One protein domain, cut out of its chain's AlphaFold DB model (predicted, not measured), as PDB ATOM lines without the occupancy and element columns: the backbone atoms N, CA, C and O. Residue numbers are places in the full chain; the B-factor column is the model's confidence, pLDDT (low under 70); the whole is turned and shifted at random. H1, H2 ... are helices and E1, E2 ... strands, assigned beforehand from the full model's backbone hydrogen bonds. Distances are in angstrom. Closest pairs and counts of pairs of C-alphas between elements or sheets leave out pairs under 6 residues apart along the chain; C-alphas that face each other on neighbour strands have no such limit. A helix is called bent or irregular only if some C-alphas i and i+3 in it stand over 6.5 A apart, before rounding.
ATOM      1  N   ALA A   2     -26.053 -39.559 -24.683       58.53
ATOM      2  CA  ALA A   2     -27.118 -38.759 -24.086       58.53
ATOM      3  C   ALA A   2     -28.462 -39.316 -24.574       58.53
ATOM      4  O   ALA A   2     -28.711 -39.361 -25.774       58.53
ATOM      5  N   ILE A   3     -29.279 -39.802 -23.639       89.38
ATOM      6  CA  ILE A   3     -30.606 -40.373 -23.908       89.38
ATOM      7  C   ILE A   3     -31.581 -39.282 -24.382       89.38
ATOM      8  O   ILE A   3     -32.548 -39.573 -25.076       89.38
ATOM      9  N   TYR A   4     -31.329 -38.022 -24.026       96.06
ATOM     10  CA  TYR A   4     -32.127 -36.876 -24.441       96.06
ATOM     11  C   TYR A   4     -31.603 -36.259 -25.743       96.06
ATOM     12  O   TYR A   4     -30.398 -36.067 -25.912       96.06
ATOM     13  N   GLN A   5     -32.521 -35.924 -26.647       95.38
ATOM     14  CA  GLN A   5     -32.266 -35.179 -27.875       95.38
ATOM     15  C   GLN A   5     -33.248 -34.010 -27.959       95.38
ATOM     16  O   GLN A   5     -34.455 -34.205 -27.872       95.38
ATOM     17  N   HIS A   6     -32.750 -32.788 -28.131       92.62
ATOM     18  CA  HIS A   6     -33.612 -31.615 -28.279       92.62
ATOM     19  C   HIS A   6     -34.386 -31.643 -29.608       92.62
ATOM     20  O   HIS A   6     -33.962 -32.263 -30.584       92.62
ATOM     21  N   SER A   7     -35.518 -30.940 -29.648       89.31
ATOM     22  CA  SER A   7     -36.389 -30.864 -30.828       89.31
ATOM     23  C   SER A   7     -35.681 -30.290 -32.053       89.31
ATOM     24  O   SER A   7     -35.105 -29.202 -31.994       89.31
ATOM     25  N   ASP A   8     -35.824 -30.954 -33.200       88.44
ATOM     26  CA  ASP A   8     -35.415 -30.399 -34.489       88.44
ATOM     27  C   ASP A   8     -36.478 -29.423 -35.022       88.44
ATOM     28  O   ASP A   8     -37.534 -29.814 -35.533       88.44
ATOM     29  N   ALA A   9     -36.175 -28.126 -34.949       90.69
ATOM     30  CA  ALA A   9     -37.040 -27.063 -35.461       90.69
ATOM     31  C   ALA A   9     -37.310 -27.162 -36.978       90.69
ATOM     32  O   ALA A   9     -38.255 -26.548 -37.476       90.69
ATOM     33  N   ALA A  10     -36.517 -27.924 -37.741       93.50
ATOM     34  CA  ALA A  10     -36.783 -28.158 -39.158       93.50
ATOM     35  C   ALA A  10     -38.057 -28.990 -39.398       93.50
ATOM     36  O   ALA A  10     -38.687 -28.831 -40.448       93.50
ATOM     37  N   ILE A  11     -38.474 -29.823 -38.433       94.62
ATOM     38  CA  ILE A  11     -39.717 -30.607 -38.514       94.62
ATOM     39  C   ILE A  11     -40.929 -29.672 -38.565       94.62
ATOM     40  O   ILE A  11     -41.841 -29.871 -39.376       94.62
ATOM     41  N   TRP A  12     -40.912 -28.614 -37.753       96.62
ATOM     42  CA  TRP A  12     -41.974 -27.615 -37.640       96.62
ATOM     43  C   TRP A  12     -41.862 -26.554 -38.738       96.62
ATOM     44  O   TRP A  12     -41.760 -25.358 -38.490       96.62
ATOM     45  N   ARG A  13     -41.920 -27.016 -39.990       96.06
ATOM     46  CA  ARG A  13     -42.052 -26.179 -41.186       96.06
ATOM     47  C   ARG A  13     -43.110 -26.752 -42.111       96.06
ATOM     48  O   ARG A  13     -43.081 -27.942 -42.451       96.06
ATOM     49  N   GLY A  14     -44.036 -25.909 -42.540       95.56
ATOM     50  CA  GLY A  14     -45.178 -26.330 -43.337       95.56
ATOM     51  C   GLY A  14     -45.755 -25.221 -44.204       95.56
ATOM     52  O   GLY A  14     -45.097 -24.232 -44.517       95.56
ATOM     53  N   ARG A  15     -47.008 -25.420 -44.609       95.44
ATOM     54  CA  ARG A  15     -47.788 -24.445 -45.372       95.44
ATOM     55  C   ARG A  15     -48.008 -23.187 -44.531       95.44
ATOM     56  O   ARG A  15     -48.338 -23.302 -43.356       95.44
ATOM     57  N   VAL A  16     -47.893 -22.013 -45.141       97.38
ATOM     58  CA  VAL A  16     -48.224 -20.724 -44.517       97.38
ATOM     59  C   VAL A  16     -49.354 -20.091 -45.320       97.38
ATOM     60  O   VAL A  16     -49.225 -19.938 -46.533       97.38
ATOM     61  N   ASP A  17     -50.463 -19.776 -44.654       96.12
ATOM     62  CA  ASP A  17     -51.626 -19.105 -45.258       96.12
ATOM     63  C   ASP A  17     -51.683 -17.602 -44.923       96.12
ATOM     64  O   ASP A  17     -52.506 -16.879 -45.477       96.12
ATOM     65  N   GLY A  18     -50.789 -17.136 -44.046       95.94
ATOM     66  CA  GLY A  18     -50.651 -15.756 -43.586       95.94
ATOM     67  C   GLY A  18     -50.096 -15.712 -42.158       95.94
ATOM     68  O   GLY A  18     -49.803 -16.759 -41.570       95.94
ATOM     69  N   ASP A  19     -49.984 -14.501 -41.615       94.75
ATOM     70  CA  ASP A  19     -49.482 -14.244 -40.254       94.75
ATOM     71  C   ASP A  19     -50.592 -13.780 -39.289       94.75
ATOM     72  O   ASP A  19     -50.335 -13.532 -38.111       94.75
ATOM     73  N   GLU A  20     -51.834 -13.682 -39.775       94.12
ATOM     74  CA  GLU A  20     -52.991 -13.319 -38.954       94.12
ATOM     75  C   GLU A  20     -53.393 -14.480 -38.021       94.12
ATOM     76  O   GLU A  20     -53.321 -15.647 -38.425       94.12
ATOM     77  N   PRO A  21     -53.847 -14.208 -36.779       90.38
ATOM     78  CA  PRO A  21     -54.094 -15.247 -35.772       90.38
ATOM     79  C   PRO A  21     -55.057 -16.373 -36.181       90.38
ATOM     80  O   PRO A  21     -54.944 -17.482 -35.666       90.38
ATOM     81  N   ASP A  22     -56.008 -16.101 -37.073       92.94
ATOM     82  CA  ASP A  22     -57.046 -17.033 -37.528       92.94
ATOM     83  C   ASP A  22     -56.603 -17.953 -38.679       92.94
ATOM     84  O   ASP A  22     -57.300 -18.921 -38.995       92.94
ATOM     85  N   VAL A  23     -55.429 -17.701 -39.268       95.56
ATOM     86  CA  VAL A  23     -54.827 -18.542 -40.318       95.56
ATOM     87  C   VAL A  23     -53.559 -19.269 -39.862       95.56
ATOM     88  O   VAL A  23     -52.994 -20.052 -40.631       95.56
ATOM     89  N   LEU A  24     -53.124 -19.052 -38.615       96.50
ATOM     90  CA  LEU A  24     -51.936 -19.699 -38.059       96.50
ATOM     91  C   LEU A  24     -52.092 -21.222 -37.989       96.50
ATOM     92  O   LEU A  24     -53.162 -21.773 -37.720       96.50
ATOM     93  N   ARG A  25     -50.973 -21.919 -38.178       96.88
ATOM     94  CA  ARG A  25     -50.850 -23.375 -38.023       96.88
ATOM     95  C   ARG A  25     -49.880 -23.724 -36.902       96.88
ATOM     96  O   ARG A  25     -49.065 -22.902 -36.497       96.88
ATOM     97  N   TRP A  26     -49.934 -24.964 -36.419       96.69
ATOM     98  CA  TRP A  26     -49.122 -25.427 -35.286       96.69
ATOM     99  C   TRP A  26     -47.630 -25.174 -35.482       96.69
ATOM    100  O   TRP A  26     -46.968 -24.722 -34.557       96.69
ATOM    101  N   HIS A  27     -47.099 -25.401 -36.685       96.81
ATOM    102  CA  HIS A  27     -45.685 -25.141 -36.961       96.81
ATOM    103  C   HIS A  27     -45.268 -23.670 -36.792       96.81
ATOM    104  O   HIS A  27     -44.130 -23.423 -36.415       96.81
ATOM    105  N   GLN A  28     -46.177 -22.704 -36.987       96.12
ATOM    106  CA  GLN A  28     -45.885 -21.271 -36.819       96.12
ATOM    107  C   GLN A  28     -45.817 -20.841 -35.349       96.12
ATOM    108  O   GLN A  28     -45.212 -19.819 -35.043       96.12
ATOM    109  N   ILE A  29     -46.442 -21.600 -34.444       94.75
ATOM    110  CA  ILE A  29     -46.545 -21.260 -33.015       94.75
ATOM    111  C   ILE A  29     -45.819 -22.254 -32.102       94.75
ATOM    112  O   ILE A  29     -45.878 -22.123 -30.882       94.75
ATOM    113  N   MET A  30     -45.156 -23.263 -32.673       96.38
ATOM    114  CA  MET A  30     -44.458 -24.287 -31.905       96.38
ATOM    115  C   MET A  30     -43.166 -23.739 -31.299       96.38
ATOM    116  O   MET A  30     -42.244 -23.347 -32.014       96.38
ATOM    117  N   HIS A  31     -43.053 -23.804 -29.977       95.62
ATOM    118  CA  HIS A  31     -41.810 -23.518 -29.273       95.62
ATOM    119  C   HIS A  31     -40.951 -24.785 -29.172       95.62
ATOM    120  O   HIS A  31     -41.232 -25.666 -28.365       95.62
ATOM    121  N   CYS A  32     -39.889 -24.885 -29.972       96.50
ATOM    122  CA  CYS A  32     -38.881 -25.938 -29.808       96.50
ATOM    123  C   CYS A  32     -37.943 -25.561 -28.654       96.50
ATOM    124  O   CYS A  32     -37.225 -24.567 -28.762       96.50
ATOM    125  N   ILE A  33     -37.969 -26.321 -27.558       94.94
ATOM    126  CA  ILE A  33     -37.236 -26.016 -26.322       94.94
ATOM    127  C   ILE A  33     -36.189 -27.098 -26.061       94.94
ATOM    128  O   ILE A  33     -36.515 -28.285 -26.056       94.94
ATOM    129  N   ASN A  34     -34.947 -26.688 -25.799       94.38
ATOM    130  CA  ASN A  34     -33.916 -27.571 -25.267       94.38
ATOM    131  C   ASN A  34     -33.909 -27.472 -23.737       94.38
ATOM    132  O   ASN A  34     -33.424 -26.493 -23.183       94.38
ATOM    133  N   LEU A  35     -34.415 -28.488 -23.042       91.62
ATOM    134  CA  LEU A  35     -34.531 -28.456 -21.580       91.62
ATOM    135  C   LEU A  35     -33.195 -28.596 -20.832       91.62
ATOM    136  O   LEU A  35     -33.160 -28.422 -19.615       91.62
ATOM    137  N   GLU A  36     -32.091 -28.880 -21.528       90.62
ATOM    138  CA  GLU A  36     -30.752 -28.826 -20.927       90.62
ATOM    139  C   GLU A  36     -30.249 -27.387 -20.759       90.62
ATOM    140  O   GLU A  36     -29.437 -27.120 -19.872       90.62
ATOM    141  N   THR A  37     -30.716 -26.461 -21.602       92.19
ATOM    142  CA  THR A  37     -30.221 -25.075 -21.663       92.19
ATOM    143  C   THR A  37     -31.287 -24.030 -21.371       92.19
ATOM    144  O   THR A  37     -30.965 -22.954 -20.869       92.19
ATOM    145  N   ASP A  38     -32.545 -24.342 -21.656       93.31
ATOM    146  CA  ASP A  38     -33.657 -23.404 -21.667       93.31
ATOM    147  C   ASP A  38     -34.771 -23.852 -20.719       93.31
ATOM    148  O   ASP A  38     -34.972 -25.035 -20.440       93.31
ATOM    149  N   ALA A  39     -35.540 -22.880 -20.232       91.88
ATOM    150  CA  ALA A  39     -36.748 -23.134 -19.460       91.88
ATOM    151  C   ALA A  39     -37.990 -23.054 -20.356       91.88
ATOM    152  O   ALA A  39     -38.038 -22.278 -21.314       91.88
ATOM    153  N   LEU A  40     -39.032 -23.807 -20.000       93.44
ATOM    154  CA  LEU A  40     -40.349 -23.642 -20.611       93.44
ATOM    155  C   LEU A  40     -40.895 -22.223 -20.355       93.44
ATOM    156  O   LEU A  40     -40.735 -21.700 -19.246       93.44
ATOM    157  N   PRO A  41     -41.575 -21.606 -21.341       92.31
ATOM    158  CA  PRO A  41     -42.238 -20.324 -21.149       92.31
ATOM    159  C   PRO A  41     -43.238 -20.349 -19.987       92.31
ATOM    160  O   PRO A  41     -43.975 -21.311 -19.791       92.31
ATOM    161  N   VAL A  42     -43.316 -19.259 -19.223       92.88
ATOM    162  CA  VAL A  42     -44.302 -19.156 -18.140       92.88
ATOM    163  C   VAL A  42     -45.702 -18.988 -18.730       92.88
ATOM    164  O   VAL A  42     -45.982 -18.024 -19.444       92.88
ATOM    165  N   ILE A  43     -46.606 -19.905 -18.389       93.44
ATOM    166  CA  ILE A  43     -48.002 -19.858 -18.828       93.44
ATOM    167  C   ILE A  43     -48.787 -18.846 -17.987       93.44
ATOM    168  O   ILE A  43     -48.979 -19.019 -16.784       93.44
ATOM    169  N   GLY A  44     -49.270 -17.782 -18.633       89.00
ATOM    170  CA  GLY A  44     -50.166 -16.811 -18.001       89.00
ATOM    171  C   GLY A  44     -51.538 -17.409 -17.664       89.00
ATOM    172  O   GLY A  44     -51.977 -18.373 -18.282       89.00
ATOM    173  N   SER A  45     -52.276 -16.786 -16.742       88.06
ATOM    174  CA  SER A  45     -53.551 -17.307 -16.200       88.06
ATOM    175  C   SER A  45     -54.677 -17.545 -17.219       88.06
ATOM    176  O   SER A  45     -55.645 -18.233 -16.905       88.06
ATOM    177  N   LYS A  46     -54.572 -16.975 -18.424       90.75
ATOM    178  CA  LYS A  46     -55.534 -17.145 -19.526       90.75
ATOM    179  C   LYS A  46     -55.095 -18.166 -20.581       90.75
ATOM    180  O   LYS A  46     -55.836 -18.374 -21.536       90.75
ATOM    181  N   HIS A  47     -53.918 -18.765 -20.430       93.00
ATOM    182  CA  HIS A  47     -53.340 -19.685 -21.405       93.00
ATOM    183  C   HIS A  47     -53.258 -21.107 -20.850       93.00
ATOM    184  O   HIS A  47     -53.296 -21.329 -19.639       93.00
ATOM    185  N   GLN A  48     -53.141 -22.079 -21.750       94.44
ATOM    186  CA  GLN A  48     -52.893 -23.477 -21.413       94.44
ATOM    187  C   GLN A  48     -51.642 -23.956 -22.146       94.44
ATOM    188  O   GLN A  48     -51.587 -23.909 -23.372       94.44
ATOM    189  N   GLY A  49     -50.637 -24.406 -21.397       96.12
ATOM    190  CA  GLY A  49     -49.440 -25.012 -21.970       96.12
ATOM    191  C   GLY A  49     -49.690 -26.469 -22.342       96.12
ATOM    192  O   GLY A  49     -50.220 -27.232 -21.532       96.12
ATOM    193  N   VAL A  50     -49.284 -26.864 -23.543       97.12
ATOM    194  CA  VAL A  50     -49.216 -28.262 -23.984       97.12
ATOM    195  C   VAL A  50     -47.813 -28.506 -24.515       97.12
ATOM    196  O   VAL A  50     -47.315 -27.719 -25.317       97.12
ATOM    197  N   ALA A  51     -47.162 -29.564 -24.047       97.62
ATOM    198  CA  ALA A  51     -45.799 -29.887 -24.445       97.62
ATOM    199  C   ALA A  51     -45.719 -31.307 -25.005       97.62
ATOM    200  O   ALA A  51     -46.136 -32.261 -24.345       97.62
ATOM    201  N   PHE A  52     -45.166 -31.438 -26.208       98.06
ATOM    202  CA  PHE A  52     -44.845 -32.717 -26.821       98.06
ATOM    203  C   PHE A  52     -43.492 -33.222 -26.340       98.06
ATOM    204  O   PHE A  52     -42.518 -32.473 -26.304       98.06
ATOM    205  N   ILE A  53     -43.459 -34.504 -25.984       97.88
ATOM    206  CA  ILE A  53     -42.257 -35.237 -25.590       97.88
ATOM    207  C   ILE A  53     -42.217 -36.504 -26.435       97.88
ATOM    208  O   ILE A  53     -43.158 -37.288 -26.366       97.88
ATOM    209  N   GLY A  54     -41.176 -36.749 -27.219       97.62
ATOM    210  CA  GLY A  54     -41.058 -38.019 -27.928       97.62
ATOM    211  C   GLY A  54     -40.380 -39.097 -27.095       97.62
ATOM    212  O   GLY A  54     -39.478 -38.834 -26.302       97.62
ATOM    213  N   PHE A  55     -40.802 -40.338 -27.295       97.25
ATOM    214  CA  PHE A  55     -40.134 -41.522 -26.775       97.25
ATOM    215  C   PHE A  55     -39.786 -42.451 -27.927       97.25
ATOM    216  O   PHE A  55     -40.584 -43.289 -28.348       97.25
ATOM    217  N   CYS A  56     -38.587 -42.277 -28.460       97.00
ATOM    218  CA  CYS A  56     -38.051 -43.032 -29.578       97.00
ATOM    219  C   CYS A  56     -37.538 -44.386 -29.068       97.00
ATOM    220  O   CYS A  56     -36.339 -44.579 -28.870       97.00
ATOM    221  N   SER A  57     -38.463 -45.323 -28.830       95.94
ATOM    222  CA  SER A  57     -38.157 -46.701 -28.433       95.94
ATOM    223  C   SER A  57     -39.118 -47.711 -29.066       95.94
ATOM    224  O   SER A  57     -40.330 -47.498 -29.157       95.94
ATOM    225  N   ASP A  58     -38.565 -48.838 -29.496       96.56
ATOM    226  CA  ASP A  58     -39.290 -50.067 -29.822       96.56
ATOM    227  C   ASP A  58     -38.659 -51.300 -29.151       96.56
ATOM    228  O   ASP A  58     -38.960 -52.445 -29.501       96.56
ATOM    229  N   GLU A  59     -37.816 -51.074 -28.140       97.19
ATOM    230  CA  GLU A  59     -37.126 -52.134 -27.412       97.19
ATOM    231  C   GLU A  59     -38.118 -52.998 -26.623       97.19
ATOM    232  O   GLU A  59     -38.031 -54.227 -26.625       97.19
ATOM    233  N   GLY A  60     -39.136 -52.391 -26.011       96.38
ATOM    234  CA  GLY A  60     -40.202 -53.130 -25.340       96.38
ATOM    235  C   GLY A  60     -41.093 -53.882 -26.328       96.38
ATOM    236  O   GLY A  60     -41.605 -54.959 -26.001       96.38
ATOM    237  N   VAL A  61     -41.264 -53.376 -27.548       95.69
ATOM    238  CA  VAL A  61     -41.919 -54.113 -28.640       95.69
ATOM    239  C   VAL A  61     -41.097 -55.344 -29.014       95.69
ATOM    240  O   VAL A  61     -41.647 -56.447 -29.044       95.69
ATOM    241  N   ARG A  62     -39.781 -55.190 -29.206       96.81
ATOM    242  CA  ARG A  62     -38.853 -56.287 -29.510       96.81
ATOM    243  C   ARG A  62     -38.847 -57.356 -28.411       96.81
ATOM    244  O   ARG A  62     -38.969 -58.545 -28.710       96.81
ATOM    245  N   ARG A  63     -38.760 -56.950 -27.137       97.00
ATOM    246  CA  ARG A  63     -38.809 -57.851 -25.966       97.00
ATOM    247  C   ARG A  63     -40.139 -58.613 -25.869       97.00
ATOM    248  O   ARG A  63     -40.146 -59.751 -25.406       97.00
ATOM    249  N   ASN A  64     -41.238 -58.017 -26.341       94.94
ATOM    250  CA  ASN A  64     -42.576 -58.619 -26.396       94.94
ATOM    251  C   ASN A  64     -42.892 -59.312 -27.738       94.94
ATOM    252  O   ASN A  64     -44.056 -59.587 -28.015       94.94
ATOM    253  N   GLU A  65     -41.881 -59.573 -28.577       93.88
ATOM    254  CA  GLU A  65     -42.014 -60.324 -29.840       93.88
ATOM    255  C   GLU A  65     -42.906 -59.637 -30.891       93.88
ATOM    256  O   GLU A  65     -43.445 -60.269 -31.799       93.88
ATOM    257  N   GLY A  66     -43.047 -58.314 -30.781       92.88
ATOM    258  CA  GLY A  66     -43.716 -57.483 -31.770       92.88
ATOM    259  C   GLY A  66     -42.808 -57.088 -32.938       92.88
ATOM    260  O   GLY A  66     -41.611 -57.375 -32.974       92.88
ATOM    261  N   ARG A  67     -43.390 -56.375 -33.906       95.88
ATOM    262  CA  ARG A  67     -42.652 -55.796 -35.038       95.88
ATOM    263  C   ARG A  67     -42.077 -54.439 -34.642       95.88
ATOM    264  O   ARG A  67     -42.841 -53.530 -34.332       95.88
ATOM    265  N   VAL A  68     -40.753 -54.318 -34.683       96.19
ATOM    266  CA  VAL A  68     -40.024 -53.060 -34.452       96.19
ATOM    267  C   VAL A  68     -40.344 -52.009 -35.522       96.19
ATOM    268  O   VAL A  68     -40.854 -52.332 -36.598       96.19
ATOM    269  N   GLY A  69     -40.054 -50.746 -35.219       94.81
ATOM    270  CA  GLY A  69     -40.318 -49.580 -36.063       94.81
ATOM    271  C   GLY A  69     -41.004 -48.432 -35.321       94.81
ATOM    272  O   GLY A  69     -40.963 -47.295 -35.792       94.81
ATOM    273  N   SER A  70     -41.601 -48.691 -34.151       94.00
ATOM    274  CA  SER A  70     -42.297 -47.657 -33.377       94.00
ATOM    275  C   SER A  70     -41.357 -46.565 -32.862       94.00
ATOM    276  O   SER A  70     -41.812 -45.450 -32.649       94.00
ATOM    277  N   MET A  71     -40.046 -46.814 -32.781       96.00
ATOM    278  CA  MET A  71     -39.046 -45.782 -32.481       96.00
ATOM    279  C   MET A  71     -39.151 -44.546 -33.399       96.00
ATOM    280  O   MET A  71     -38.834 -43.446 -32.964       96.00
ATOM    281  N   GLN A  72     -39.621 -44.691 -34.646       96.19
ATOM    282  CA  GLN A  72     -39.764 -43.576 -35.600       96.19
ATOM    283  C   GLN A  72     -41.083 -42.797 -35.454       96.19
ATOM    284  O   GLN A  72     -41.238 -41.719 -36.036       96.19
ATOM    285  N   ALA A  73     -42.050 -43.328 -34.701       95.69
ATOM    286  CA  ALA A  73     -43.382 -42.747 -34.573       95.69
ATOM    287  C   ALA A  73     -43.389 -41.296 -34.052       95.69
ATOM    288  O   ALA A  73     -44.132 -40.499 -34.629       95.69
ATOM    289  N   PRO A  74     -42.554 -40.888 -33.069       96.44
ATOM    290  CA  PRO A  74     -42.561 -39.509 -32.578       96.44
ATOM    291  C   PRO A  74     -42.306 -38.494 -33.698       96.44
ATOM    292  O   PRO A  74     -43.037 -37.514 -33.836       96.44
ATOM    293  N   ARG A  75     -41.329 -38.768 -34.571       96.44
ATOM    294  CA  ARG A  75     -41.047 -37.942 -35.751       96.44
ATOM    295  C   ARG A  75     -42.237 -37.895 -36.712       96.44
ATOM    296  O   ARG A  75     -42.658 -36.807 -37.100       96.44
ATOM    297  N   PHE A  76     -42.787 -39.048 -37.096       96.31
ATOM    298  CA  PHE A  76     -43.879 -39.096 -38.076       96.31
ATOM    299  C   PHE A  76     -45.167 -38.440 -37.570       96.31
ATOM    300  O   PHE A  76     -45.872 -37.801 -38.349       96.31
ATOM    301  N   ILE A  77     -45.460 -38.537 -36.271       96.88
ATOM    302  CA  ILE A  77     -46.608 -37.852 -35.670       96.88
ATOM    303  C   ILE A  77     -46.428 -36.331 -35.765       96.88
ATOM    304  O   ILE A  77     -47.346 -35.635 -36.200       96.88
ATOM    305  N   ARG A  78     -45.237 -35.803 -35.448       97.38
ATOM    306  CA  ARG A  78     -44.941 -34.369 -35.617       97.38
ATOM    307  C   ARG A  78     -45.099 -33.925 -37.070       97.38
ATOM    308  O   ARG A  78     -45.766 -32.928 -37.342       97.38
ATOM    309  N   GLU A  79     -44.548 -34.691 -38.014       96.56
ATOM    310  CA  GLU A  79     -44.674 -34.412 -39.451       96.56
ATOM    311  C   GLU A  79     -46.137 -34.403 -39.925       96.56
ATOM    312  O   GLU A  79     -46.502 -33.562 -40.750       96.56
ATOM    313  N   ALA A  80     -46.982 -35.286 -39.384       96.38
ATOM    314  CA  ALA A  80     -48.406 -35.343 -39.700       96.38
ATOM    315  C   ALA A  80     -49.196 -34.161 -39.108       96.38
ATOM    316  O   ALA A  80     -50.103 -33.635 -39.758       96.38
ATOM    317  N   CYS A  81     -48.848 -33.714 -37.898       95.75
ATOM    318  CA  CYS A  81     -49.593 -32.681 -37.173       95.75
ATOM    319  C   CYS A  81     -49.113 -31.246 -37.437       95.75
ATOM    320  O   CYS A  81     -49.859 -30.303 -37.176       95.75
ATOM    321  N   LYS A  82     -47.907 -31.032 -37.980       96.00
ATOM    322  CA  LYS A  82     -47.320 -29.685 -38.154       96.00
ATOM    323  C   LYS A  82     -48.197 -28.691 -38.918       96.00
ATOM    324  O   LYS A  82     -48.166 -27.495 -38.643       96.00
ATOM    325  N   ASN A  83     -48.995 -29.179 -39.868       96.94
ATOM    326  CA  ASN A  83     -49.887 -28.353 -40.677       96.94
ATOM    327  C   ASN A  83     -51.281 -28.172 -40.058       96.94
ATOM    328  O   ASN A  83     -52.141 -27.588 -40.714       96.94
ATOM    329  N   PHE A  84     -51.560 -28.656 -38.849       96.44
ATOM    330  CA  PHE A  84     -52.870 -28.451 -38.232       96.44
ATOM    331  C   PHE A  84     -53.127 -26.961 -37.961       96.44
ATOM    332  O   PHE A  84     -52.206 -26.251 -37.551       96.44
ATOM    333  N   PRO A  85     -54.349 -26.463 -38.220       95.75
ATOM    334  CA  PRO A  85     -54.703 -25.081 -37.927       95.75
ATOM    335  C   PRO A  85     -54.743 -24.839 -36.414       95.75
ATOM    336  O   PRO A  85     -55.138 -25.710 -35.631       95.75
ATOM    337  N   LEU A  86     -54.361 -23.637 -35.998       93.00
ATOM    338  CA  LEU A  86     -54.520 -23.178 -34.627       93.00
ATOM    339  C   LEU A  86     -55.967 -22.720 -34.414       93.00
ATOM    340  O   LEU A  86     -56.326 -21.587 -34.698       93.00
ATOM    341  N   ILE A  87     -56.806 -23.613 -33.892       90.12
ATOM    342  CA  ILE A  87     -58.203 -23.277 -33.566       90.12
ATOM    343  C   ILE A  87     -58.312 -22.579 -32.202       90.12
ATOM    344  O   ILE A  87     -59.154 -21.708 -31.999       90.12
ATOM    345  N   ALA A  88     -57.463 -22.961 -31.247       88.38
ATOM    346  CA  ALA A  88     -57.501 -22.474 -29.873       88.38
ATOM    347  C   ALA A  88     -56.291 -21.576 -29.583       88.38
ATOM    348  O   ALA A  88     -55.255 -22.045 -29.118       88.38
ATOM    349  N   SER A  89     -56.437 -20.270 -29.816       86.00
ATOM    350  CA  SER A  89     -55.360 -19.273 -29.669       86.00
ATOM    351  C   SER A  89     -54.829 -19.082 -28.240       86.00
ATOM    352  O   SER A  89     -53.792 -18.459 -28.048       86.00
ATOM    353  N   HIS A  90     -55.513 -19.625 -27.229       90.31
ATOM    354  CA  HIS A  90     -55.055 -19.610 -25.835       90.31
ATOM    355  C   HIS A  90     -54.081 -20.755 -25.502       90.31
ATOM    356  O   HIS A  90     -53.595 -20.832 -24.371       90.31
ATOM    357  N   ILE A  91     -53.816 -21.664 -26.444       92.50
ATOM    358  CA  ILE A  91     -52.871 -22.765 -26.256       92.50
ATOM    359  C   ILE A  91     -51.457 -22.299 -26.604       92.50
ATOM    360  O   ILE A  91     -51.221 -21.749 -27.675       92.50
ATOM    361  N   VAL A  92     -50.510 -22.582 -25.711       94.88
ATOM    362  CA  VAL A  92     -49.071 -22.457 -25.964       94.88
ATOM    363  C   VAL A  92     -48.529 -23.856 -26.231       94.88
ATOM    364  O   VAL A  92     -48.570 -24.705 -25.339       94.88
ATOM    365  N   LEU A  93     -48.042 -24.099 -27.449       96.12
ATOM    366  CA  LEU A  93     -47.456 -25.382 -27.834       96.12
ATOM    367  C   LEU A  93     -45.940 -25.352 -27.671       96.12
ATOM    368  O   LEU A  93     -45.274 -24.450 -28.176       96.12
ATOM    369  N   ALA A  94     -45.400 -26.363 -27.005       97.44
ATOM    370  CA  ALA A  94     -43.970 -26.613 -26.942       97.44
ATOM    371  C   ALA A  94     -43.645 -28.023 -27.447       97.44
ATOM    372  O   ALA A  94     -44.422 -28.956 -27.259       97.44
ATOM    373  N   ASP A  95     -42.478 -28.184 -28.052       98.06
ATOM    374  CA  ASP A  95     -41.865 -29.474 -28.336       98.06
ATOM    375  C   ASP A  95     -40.545 -29.506 -27.583       98.06
ATOM    376  O   ASP A  95     -39.644 -28.710 -27.872       98.06
ATOM    377  N   VAL A  96     -40.447 -30.383 -26.589       97.25
ATOM    378  CA  VAL A  96     -39.293 -30.431 -25.684       97.25
ATOM    379  C   VAL A  96     -38.297 -31.525 -26.046       97.25
ATOM    380  O   VAL A  96     -37.373 -31.774 -25.279       97.25
ATOM    381  N   GLY A  97     -38.463 -32.163 -27.201       97.00
ATOM    382  CA  GLY A  97     -37.518 -33.118 -27.753       97.00
ATOM    383  C   GLY A  97     -37.902 -34.559 -27.467       97.00
ATOM    384  O   GLY A  97     -39.056 -34.873 -27.169       97.00
ATOM    385  N   ASP A  98     -36.914 -35.433 -27.585       97.69
ATOM    386  CA  ASP A  98     -37.063 -36.875 -27.566       97.69
ATOM    387  C   ASP A  98     -36.177 -37.515 -26.498       97.69
ATOM    388  O   ASP A  98     -35.073 -37.066 -26.193       97.69
ATOM    389  N   ILE A  99     -36.667 -38.628 -25.967       97.62
ATOM    390  CA  ILE A  99     -35.887 -39.623 -25.246       97.62
ATOM    391  C   ILE A  99     -35.659 -40.800 -26.193       97.62
ATOM    392  O   ILE A  99     -36.622 -41.386 -26.689       97.62
ATOM    393  N   VAL A 100     -34.400 -41.148 -26.446       97.38
ATOM    394  CA  VAL A 100     -33.988 -42.195 -27.389       97.38
ATOM    395  C   VAL A 100     -33.459 -43.410 -26.638       97.38
ATOM    396  O   VAL A 100     -32.642 -43.285 -25.731       97.38
ATOM    397  N   CYS A 101     -33.937 -44.590 -27.025       95.88
ATOM    398  CA  CYS A 101     -33.506 -45.873 -26.479       95.88
ATOM    399  C   CYS A 101     -33.050 -46.785 -27.621       95.88
ATOM    400  O   CYS A 101     -33.859 -47.523 -28.181       95.88
ATOM    401  N   ASP A 102     -31.771 -46.703 -27.982       92.94
ATOM    402  CA  ASP A 102     -31.134 -47.476 -29.058       92.94
ATOM    403  C   ASP A 102     -30.050 -48.453 -28.557       92.94
ATOM    404  O   ASP A 102     -29.514 -49.240 -29.336       92.94
ATOM    405  N   ASP A 103     -29.768 -48.449 -27.252       94.19
ATOM    406  CA  ASP A 103     -28.783 -49.304 -26.581       94.19
ATOM    407  C   ASP A 103     -29.397 -50.542 -25.899       94.19
ATOM    408  O   ASP A 103     -28.678 -51.397 -25.379       94.19
ATOM    409  N   GLY A 104     -30.727 -50.655 -25.928       93.75
ATOM    410  CA  GLY A 104     -31.481 -51.740 -25.308       93.75
ATOM    411  C   GLY A 104     -31.745 -51.564 -23.809       93.75
ATOM    412  O   GLY A 104     -32.411 -52.427 -23.232       93.75
ATOM    413  N   ASP A 105     -31.291 -50.476 -23.175       95.75
ATOM    414  CA  ASP A 105     -31.577 -50.157 -21.769       95.75
ATOM    415  C   ASP A 105     -32.912 -49.401 -21.641       95.75
ATOM    416  O   ASP A 105     -32.991 -48.183 -21.432       95.75
ATOM    417  N   LEU A 106     -34.000 -50.155 -21.818       96.25
ATOM    418  CA  LEU A 106     -35.364 -49.632 -21.765       96.25
ATOM    419  C   LEU A 106     -35.681 -49.007 -20.404       96.25
ATOM    420  O   LEU A 106     -36.339 -47.972 -20.330       96.25
ATOM    421  N   GLU A 107     -35.221 -49.634 -19.332       96.56
ATOM    422  CA  GLU A 107     -35.442 -49.228 -17.955       96.56
ATOM    423  C   GLU A 107     -34.894 -47.814 -17.707       96.56
ATOM    424  O   GLU A 107     -35.622 -46.944 -17.214       96.56
ATOM    425  N   THR A 108     -33.645 -47.552 -18.106       96.94
ATOM    426  CA  THR A 108     -33.035 -46.222 -17.981       96.94
ATOM    427  C   THR A 108     -33.748 -45.194 -18.860       96.94
ATOM    428  O   THR A 108     -34.019 -44.077 -18.401       96.94
ATOM    429  N   ALA A 109     -34.129 -45.558 -20.088       96.75
ATOM    430  CA  ALA A 109     -34.865 -44.661 -20.976       96.75
ATOM    431  C   ALA A 109     -36.254 -44.290 -20.420       96.75
ATOM    432  O   ALA A 109     -36.644 -43.122 -20.449       96.75
ATOM    433  N   GLN A 110     -36.988 -45.246 -19.842       96.94
ATOM    434  CA  GLN A 110     -38.277 -44.978 -19.201       96.94
ATOM    435  C   GLN A 110     -38.133 -44.045 -17.991       96.94
ATOM    436  O   GLN A 110     -38.964 -43.157 -17.799       96.94
ATOM    437  N   GLN A 111     -37.072 -44.202 -17.193       97.31
ATOM    438  CA  GLN A 111     -36.771 -43.288 -16.086       97.31
ATOM    439  C   GLN A 111     -36.435 -41.878 -16.586       97.31
ATOM    440  O   GLN A 111     -36.880 -40.891 -15.996       97.31
ATOM    441  N   ALA A 112     -35.667 -41.763 -17.672       97.25
ATOM    442  CA  ALA A 112     -35.345 -40.477 -18.283       97.25
ATOM    443  C   ALA A 112     -36.606 -39.767 -18.801       97.25
ATOM    444  O   ALA A 112     -36.813 -38.590 -18.500       97.25
ATOM    445  N   LEU A 113     -37.498 -40.494 -19.481       97.12
ATOM    446  CA  LEU A 113     -38.789 -39.961 -19.915       97.12
ATOM    447  C   LEU A 113     -39.674 -39.555 -18.730       97.12
ATOM    448  O   LEU A 113     -40.232 -38.461 -18.751       97.12
ATOM    449  N   GLY A 114     -39.766 -40.372 -17.680       96.31
ATOM    450  CA  GLY A 114     -40.529 -40.024 -16.478       96.31
ATOM    451  C   GLY A 114     -40.050 -38.718 -15.837       96.31
ATOM    452  O   GLY A 114     -40.861 -37.860 -15.486       96.31
ATOM    453  N   LYS A 115     -38.730 -38.502 -15.759       96.25
ATOM    454  CA  LYS A 115     -38.155 -37.230 -15.285       96.25
ATOM    455  C   LYS A 115     -38.560 -36.054 -16.172       96.25
ATOM    456  O   LYS A 115     -38.927 -35.006 -15.647       96.25
ATOM    457  N   LEU A 116     -38.523 -36.231 -17.490       96.06
ATOM    458  CA  LEU A 116     -38.885 -35.189 -18.450       96.06
ATOM    459  C   LEU A 116     -40.373 -34.816 -18.351       96.06
ATOM    460  O   LEU A 116     -40.722 -33.639 -18.271       96.06
ATOM    461  N   VAL A 117     -41.250 -35.816 -18.249       96.62
ATOM    462  CA  VAL A 117     -42.691 -35.634 -18.009       96.62
ATOM    463  C   VAL A 117     -42.937 -34.875 -16.701       96.62
ATOM    464  O   VAL A 117     -43.734 -33.934 -16.677       96.62
ATOM    465  N   ALA A 118     -42.228 -35.229 -15.625       95.56
ATOM    466  CA  ALA A 118     -42.340 -34.536 -14.342       95.56
ATOM    467  C   ALA A 118     -41.901 -33.064 -14.432       95.56
ATOM    468  O   ALA A 118     -42.577 -32.197 -13.877       95.56
ATOM    469  N   GLN A 119     -40.814 -32.765 -15.153       95.38
ATOM    470  CA  GLN A 119     -40.349 -31.391 -15.388       95.38
ATOM    471  C   GLN A 119     -41.388 -30.561 -16.154       95.38
ATOM    472  O   GLN A 119     -41.724 -29.453 -15.736       95.38
ATOM    473  N   VAL A 120     -41.956 -31.118 -17.227       96.06
ATOM    474  CA  VAL A 120     -43.015 -30.476 -18.022       96.06
ATOM    475  C   VAL A 120     -44.262 -30.205 -17.173       96.06
ATOM    476  O   VAL A 120     -44.785 -29.087 -17.166       96.06
ATOM    477  N   LYS A 121     -44.715 -31.198 -16.399       94.31
ATOM    478  CA  LYS A 121     -45.851 -31.055 -15.476       94.31
ATOM    479  C   LYS A 121     -45.583 -29.983 -14.414       94.31
ATOM    480  O   LYS A 121     -46.467 -29.177 -14.127       94.31
ATOM    481  N   ALA A 122     -44.375 -29.945 -13.847       93.69
ATOM    482  CA  ALA A 122     -43.981 -28.946 -12.850       93.69
ATOM    483  C   ALA A 122     -43.981 -27.514 -13.414       93.69
ATOM    484  O   ALA A 122     -44.281 -26.572 -12.683       93.69
ATOM    485  N   ALA A 123     -43.736 -27.352 -14.718       94.25
ATOM    486  CA  ALA A 123     -43.863 -26.081 -15.430       94.25
ATOM    487  C   ALA A 123     -45.321 -25.699 -15.780       94.25
ATOM    488  O   ALA A 123     -45.541 -24.714 -16.481       94.25
ATOM    489  N   ASN A 124     -46.323 -26.443 -15.288       94.69
ATOM    490  CA  ASN A 124     -47.754 -26.239 -15.552       94.69
ATOM    491  C   ASN A 124     -48.162 -26.440 -17.029       94.69
ATOM    492  O   ASN A 124     -49.151 -25.871 -17.501       94.69
ATOM    493  N   TYR A 125     -47.417 -27.275 -17.753       96.19
ATOM    494  CA  TYR A 125     -47.804 -27.772 -19.071       96.19
ATOM    495  C   TYR A 125     -48.517 -29.120 -18.939       96.19
ATOM    496  O   TYR A 125     -48.221 -29.913 -18.047       96.19
ATOM    497  N   LEU A 126     -49.446 -29.397 -19.856       96.00
ATOM    498  CA  LEU A 126     -49.960 -30.742 -20.092       96.00
ATOM    499  C   LEU A 126     -48.930 -31.514 -20.938       96.00
ATOM    500  O   LEU A 126     -48.761 -31.166 -22.112       96.00
ATOM    501  N   PRO A 127     -48.242 -32.532 -20.389       96.44
ATOM    502  CA  PRO A 127     -47.357 -33.377 -21.177       96.44
ATOM    503  C   PRO A 127     -48.177 -34.285 -22.098       96.44
ATOM    504  O   PRO A 127     -49.123 -34.940 -21.666       96.44
ATOM    505  N   ILE A 128     -47.786 -34.351 -23.367       97.44
ATOM    506  CA  ILE A 128     -48.290 -35.325 -24.335       97.44
ATOM    507  C   ILE A 128     -47.086 -36.102 -24.853       97.44
ATOM    508  O   ILE A 128     -46.248 -35.569 -25.583       97.44
ATOM    509  N   VAL A 129     -46.999 -37.370 -24.457       97.44
ATOM    510  CA  VAL A 129     -45.906 -38.243 -24.879       97.44
ATOM    511  C   VAL A 129     -46.241 -38.870 -26.229       97.44
ATOM    512  O   VAL A 129     -47.204 -39.624 -26.364       97.44
ATOM    513  N   LEU A 130     -45.428 -38.559 -27.232       96.69
ATOM    514  CA  LEU A 130     -45.447 -39.172 -28.548       96.69
ATOM    515  C   LEU A 130     -44.575 -40.419 -28.457       96.69
ATOM    516  O   LEU A 130     -43.353 -40.336 -28.468       96.69
ATOM    517  N   GLY A 131     -45.201 -41.568 -28.252       87.12
ATOM    518  CA  GLY A 131     -44.482 -42.815 -28.050       87.12
ATOM    519  C   GLY A 131     -44.017 -43.468 -29.340       87.12
ATOM    520  O   GLY A 131     -44.566 -43.241 -30.420       87.12
ATOM    521  N   GLY A 132     -43.051 -44.361 -29.156       82.88
ATOM    522  CA  GLY A 132     -42.980 -45.604 -29.891       82.88
ATOM    523  C   GLY A 132     -43.858 -46.664 -29.234       82.88
ATOM    524  O   GLY A 132     -45.078 -46.524 -29.206       82.88
ATOM    525  N   GLY A 133     -43.282 -47.757 -28.740       91.56
ATOM    526  CA  GLY A 133     -44.083 -48.860 -28.216       91.56
ATOM    527  C   GLY A 133     -44.857 -48.519 -26.933       91.56
ATOM    528  O   GLY A 133     -44.660 -47.479 -26.297       91.56
ATOM    529  N   HIS A 134     -45.760 -49.409 -26.516       92.88
ATOM    530  CA  HIS A 134     -46.643 -49.179 -25.361       92.88
ATOM    531  C   HIS A 134     -45.927 -49.233 -23.998       92.88
ATOM    532  O   HIS A 134     -46.485 -48.833 -22.979       92.88
ATOM    533  N   GLU A 135     -44.641 -49.591 -23.992       90.81
ATOM    534  CA  GLU A 135     -43.686 -49.364 -22.900       90.81
ATOM    535  C   GLU A 135     -43.622 -47.890 -22.459       90.81
ATOM    536  O   GLU A 135     -43.266 -47.605 -21.312       90.81
ATOM    537  N   THR A 136     -44.037 -46.963 -23.332       94.31
ATOM    538  CA  THR A 136     -44.232 -45.539 -23.030       94.31
ATOM    539  C   THR A 136     -45.180 -45.318 -21.844       94.31
ATOM    540  O   THR A 136     -45.007 -44.364 -21.089       94.31
ATOM    541  N   ALA A 137     -46.172 -46.197 -21.638       94.12
ATOM    542  CA  ALA A 137     -47.182 -46.025 -20.594       94.12
ATOM    543  C   ALA A 137     -46.559 -45.971 -19.190       94.12
ATOM    544  O   ALA A 137     -46.877 -45.077 -18.406       94.12
ATOM    545  N   TRP A 138     -45.632 -46.886 -18.887       95.50
ATOM    546  CA  TRP A 138     -44.933 -46.899 -17.598       95.50
ATOM    547  C   TRP A 138     -44.067 -45.654 -17.402       95.50
ATOM    548  O   TRP A 138     -44.094 -45.037 -16.340       95.50
ATOM    549  N   ALA A 139     -43.347 -45.240 -18.443       92.88
ATOM    550  CA  ALA A 139     -42.520 -44.044 -18.388       92.88
ATOM    551  C   ALA A 139     -43.339 -42.770 -18.142       92.88
ATOM    552  O   ALA A 139     -42.953 -41.940 -17.323       92.88
ATOM    553  N   ASN A 140     -44.495 -42.636 -18.800       93.25
ATOM    554  CA  ASN A 140     -45.406 -41.524 -18.552       93.25
ATOM    555  C   ASN A 140     -45.897 -41.536 -17.097       93.25
ATOM    556  O   ASN A 140     -45.790 -40.526 -16.405       93.25
ATOM    557  N   PHE A 141     -46.337 -42.701 -16.606       94.69
ATOM    558  CA  PHE A 141     -46.775 -42.876 -15.220       94.69
ATOM    559  C   PHE A 141     -45.723 -42.412 -14.205       94.69
ATOM    560  O   PHE A 141     -46.065 -41.650 -13.304       94.69
ATOM    561  N   LEU A 142     -44.446 -42.772 -14.381       94.50
ATOM    562  CA  LEU A 142     -43.358 -42.337 -13.491       94.50
ATOM    563  C   LEU A 142     -43.283 -40.811 -13.322       94.50
ATOM    564  O   LEU A 142     -42.922 -40.333 -12.248       94.50
ATOM    565  N   GLY A 143     -43.624 -40.047 -14.364       92.94
ATOM    566  CA  GLY A 143     -43.582 -38.586 -14.328       92.94
ATOM    567  C   GLY A 143     -44.816 -37.921 -13.724       92.94
ATOM    568  O   GLY A 143     -44.755 -36.766 -13.296       92.94
ATOM    569  N   ILE A 144     -45.946 -38.628 -13.668       91.50
ATOM    570  CA  ILE A 144     -47.208 -38.064 -13.182       91.50
ATOM    571  C   ILE A 144     -47.715 -38.689 -11.890       91.50
ATOM    572  O   ILE A 144     -48.633 -38.098 -11.307       91.50
ATOM    573  N   GLN A 145     -47.138 -39.820 -11.465       86.81
ATOM    574  CA  GLN A 145     -47.553 -40.610 -10.306       86.81
ATOM    575  C   GLN A 145     -47.811 -39.733  -9.068       86.81
ATOM    576  O   GLN A 145     -47.144 -38.704  -8.891       86.81
TER     577      GLN A 145
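This is residues 2 to 145 of the 269 residues of an uncharacterized protein of Phnomibacter ginsenosidimutans (UniProt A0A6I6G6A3). A narrow, strongly twisted sheet of three strands makes the core, with H3 over one face and H4 and H5, packed together, over the other. H2 lies near one end of the long axis and H1 toward the other, while two short unnamed stretches, residues 4 to 5 and 31 to 32, run beside the edge strand E2. The printed part has 144 residues with five named helices and three named strands, in the order H1 E1 H2 H3 E2 H4 E3 H5; the sheet runs E2 E1 E3, parallel throughout, and the class is mixed. It is compact, with a radius of gyration of the C-alphas of 15.5 A, and elongated, spanning 48 by 30 by 23 A.

The inner strand E1, residues 48 to 56, has the edge strands E2, residues 91 to 100, and E3, residues 125 to 131, as parallel neighbours, at 18 and 24 degrees. N 52 and O 94 are 2.8 A apart, and N 53 and O 128 3.0 A, within hydrogen-bond range. H4, residues 106 to 122, is on the sheet at a height of 8.7 A, over E1 and E3 and along the strands. H5, residues 136 to 144, on the same face, lies over E3 at a height of 9.8 A. H4 and H5 touch, closest at the C-alphas of Gly 114 and Gly 143, 4.0 A, at a steep tilt of 41 degrees, the same way. On the opposite face, H3, residues 70 to 81, lies over E1 and E3 at a height of 8.6 A; it is irregular, with C-alphas 71 and 74 7.2 A apart. These are three layers, helices on both faces of a sheet. H2, residues 59 to 63, is not on the sheet but is near H3, with 5 pairs of C-alphas within 10 A. H1, residues 26 to 29, only grazes the sheet. E1, H2, H3 and E2 form a strand-helix-strand unit, two parallel neighbour strands joined through helices; E2, H4 and E3 form a split one, with E1 between its strands. Both crossovers are right-handed. Every O i to N i+4 pair is within hydrogen-bond range in H2 and H4, against 6 of 8 in H3 and 4 of 5 in H5; H1 is too short for one.

H1 begins at C-alpha 26, (-49.122, -25.427, -35.286). E1 is 25.9 A long, E2 27.1 A, E3 17.8 A, H4 24.1 A, H3 17.1 A and H5 12.7 A, ending at C-alpha 144, (-47.208, -38.064, -13.182).

The C-alphas farthest apart, those of Glu 20 and Glu 65, are 49.1 A apart. The printed part has no cut. The link from H1 to E1, 18 residues, is long. Mean pLDDT of the printed part is 94.4; residue 2 is under 70.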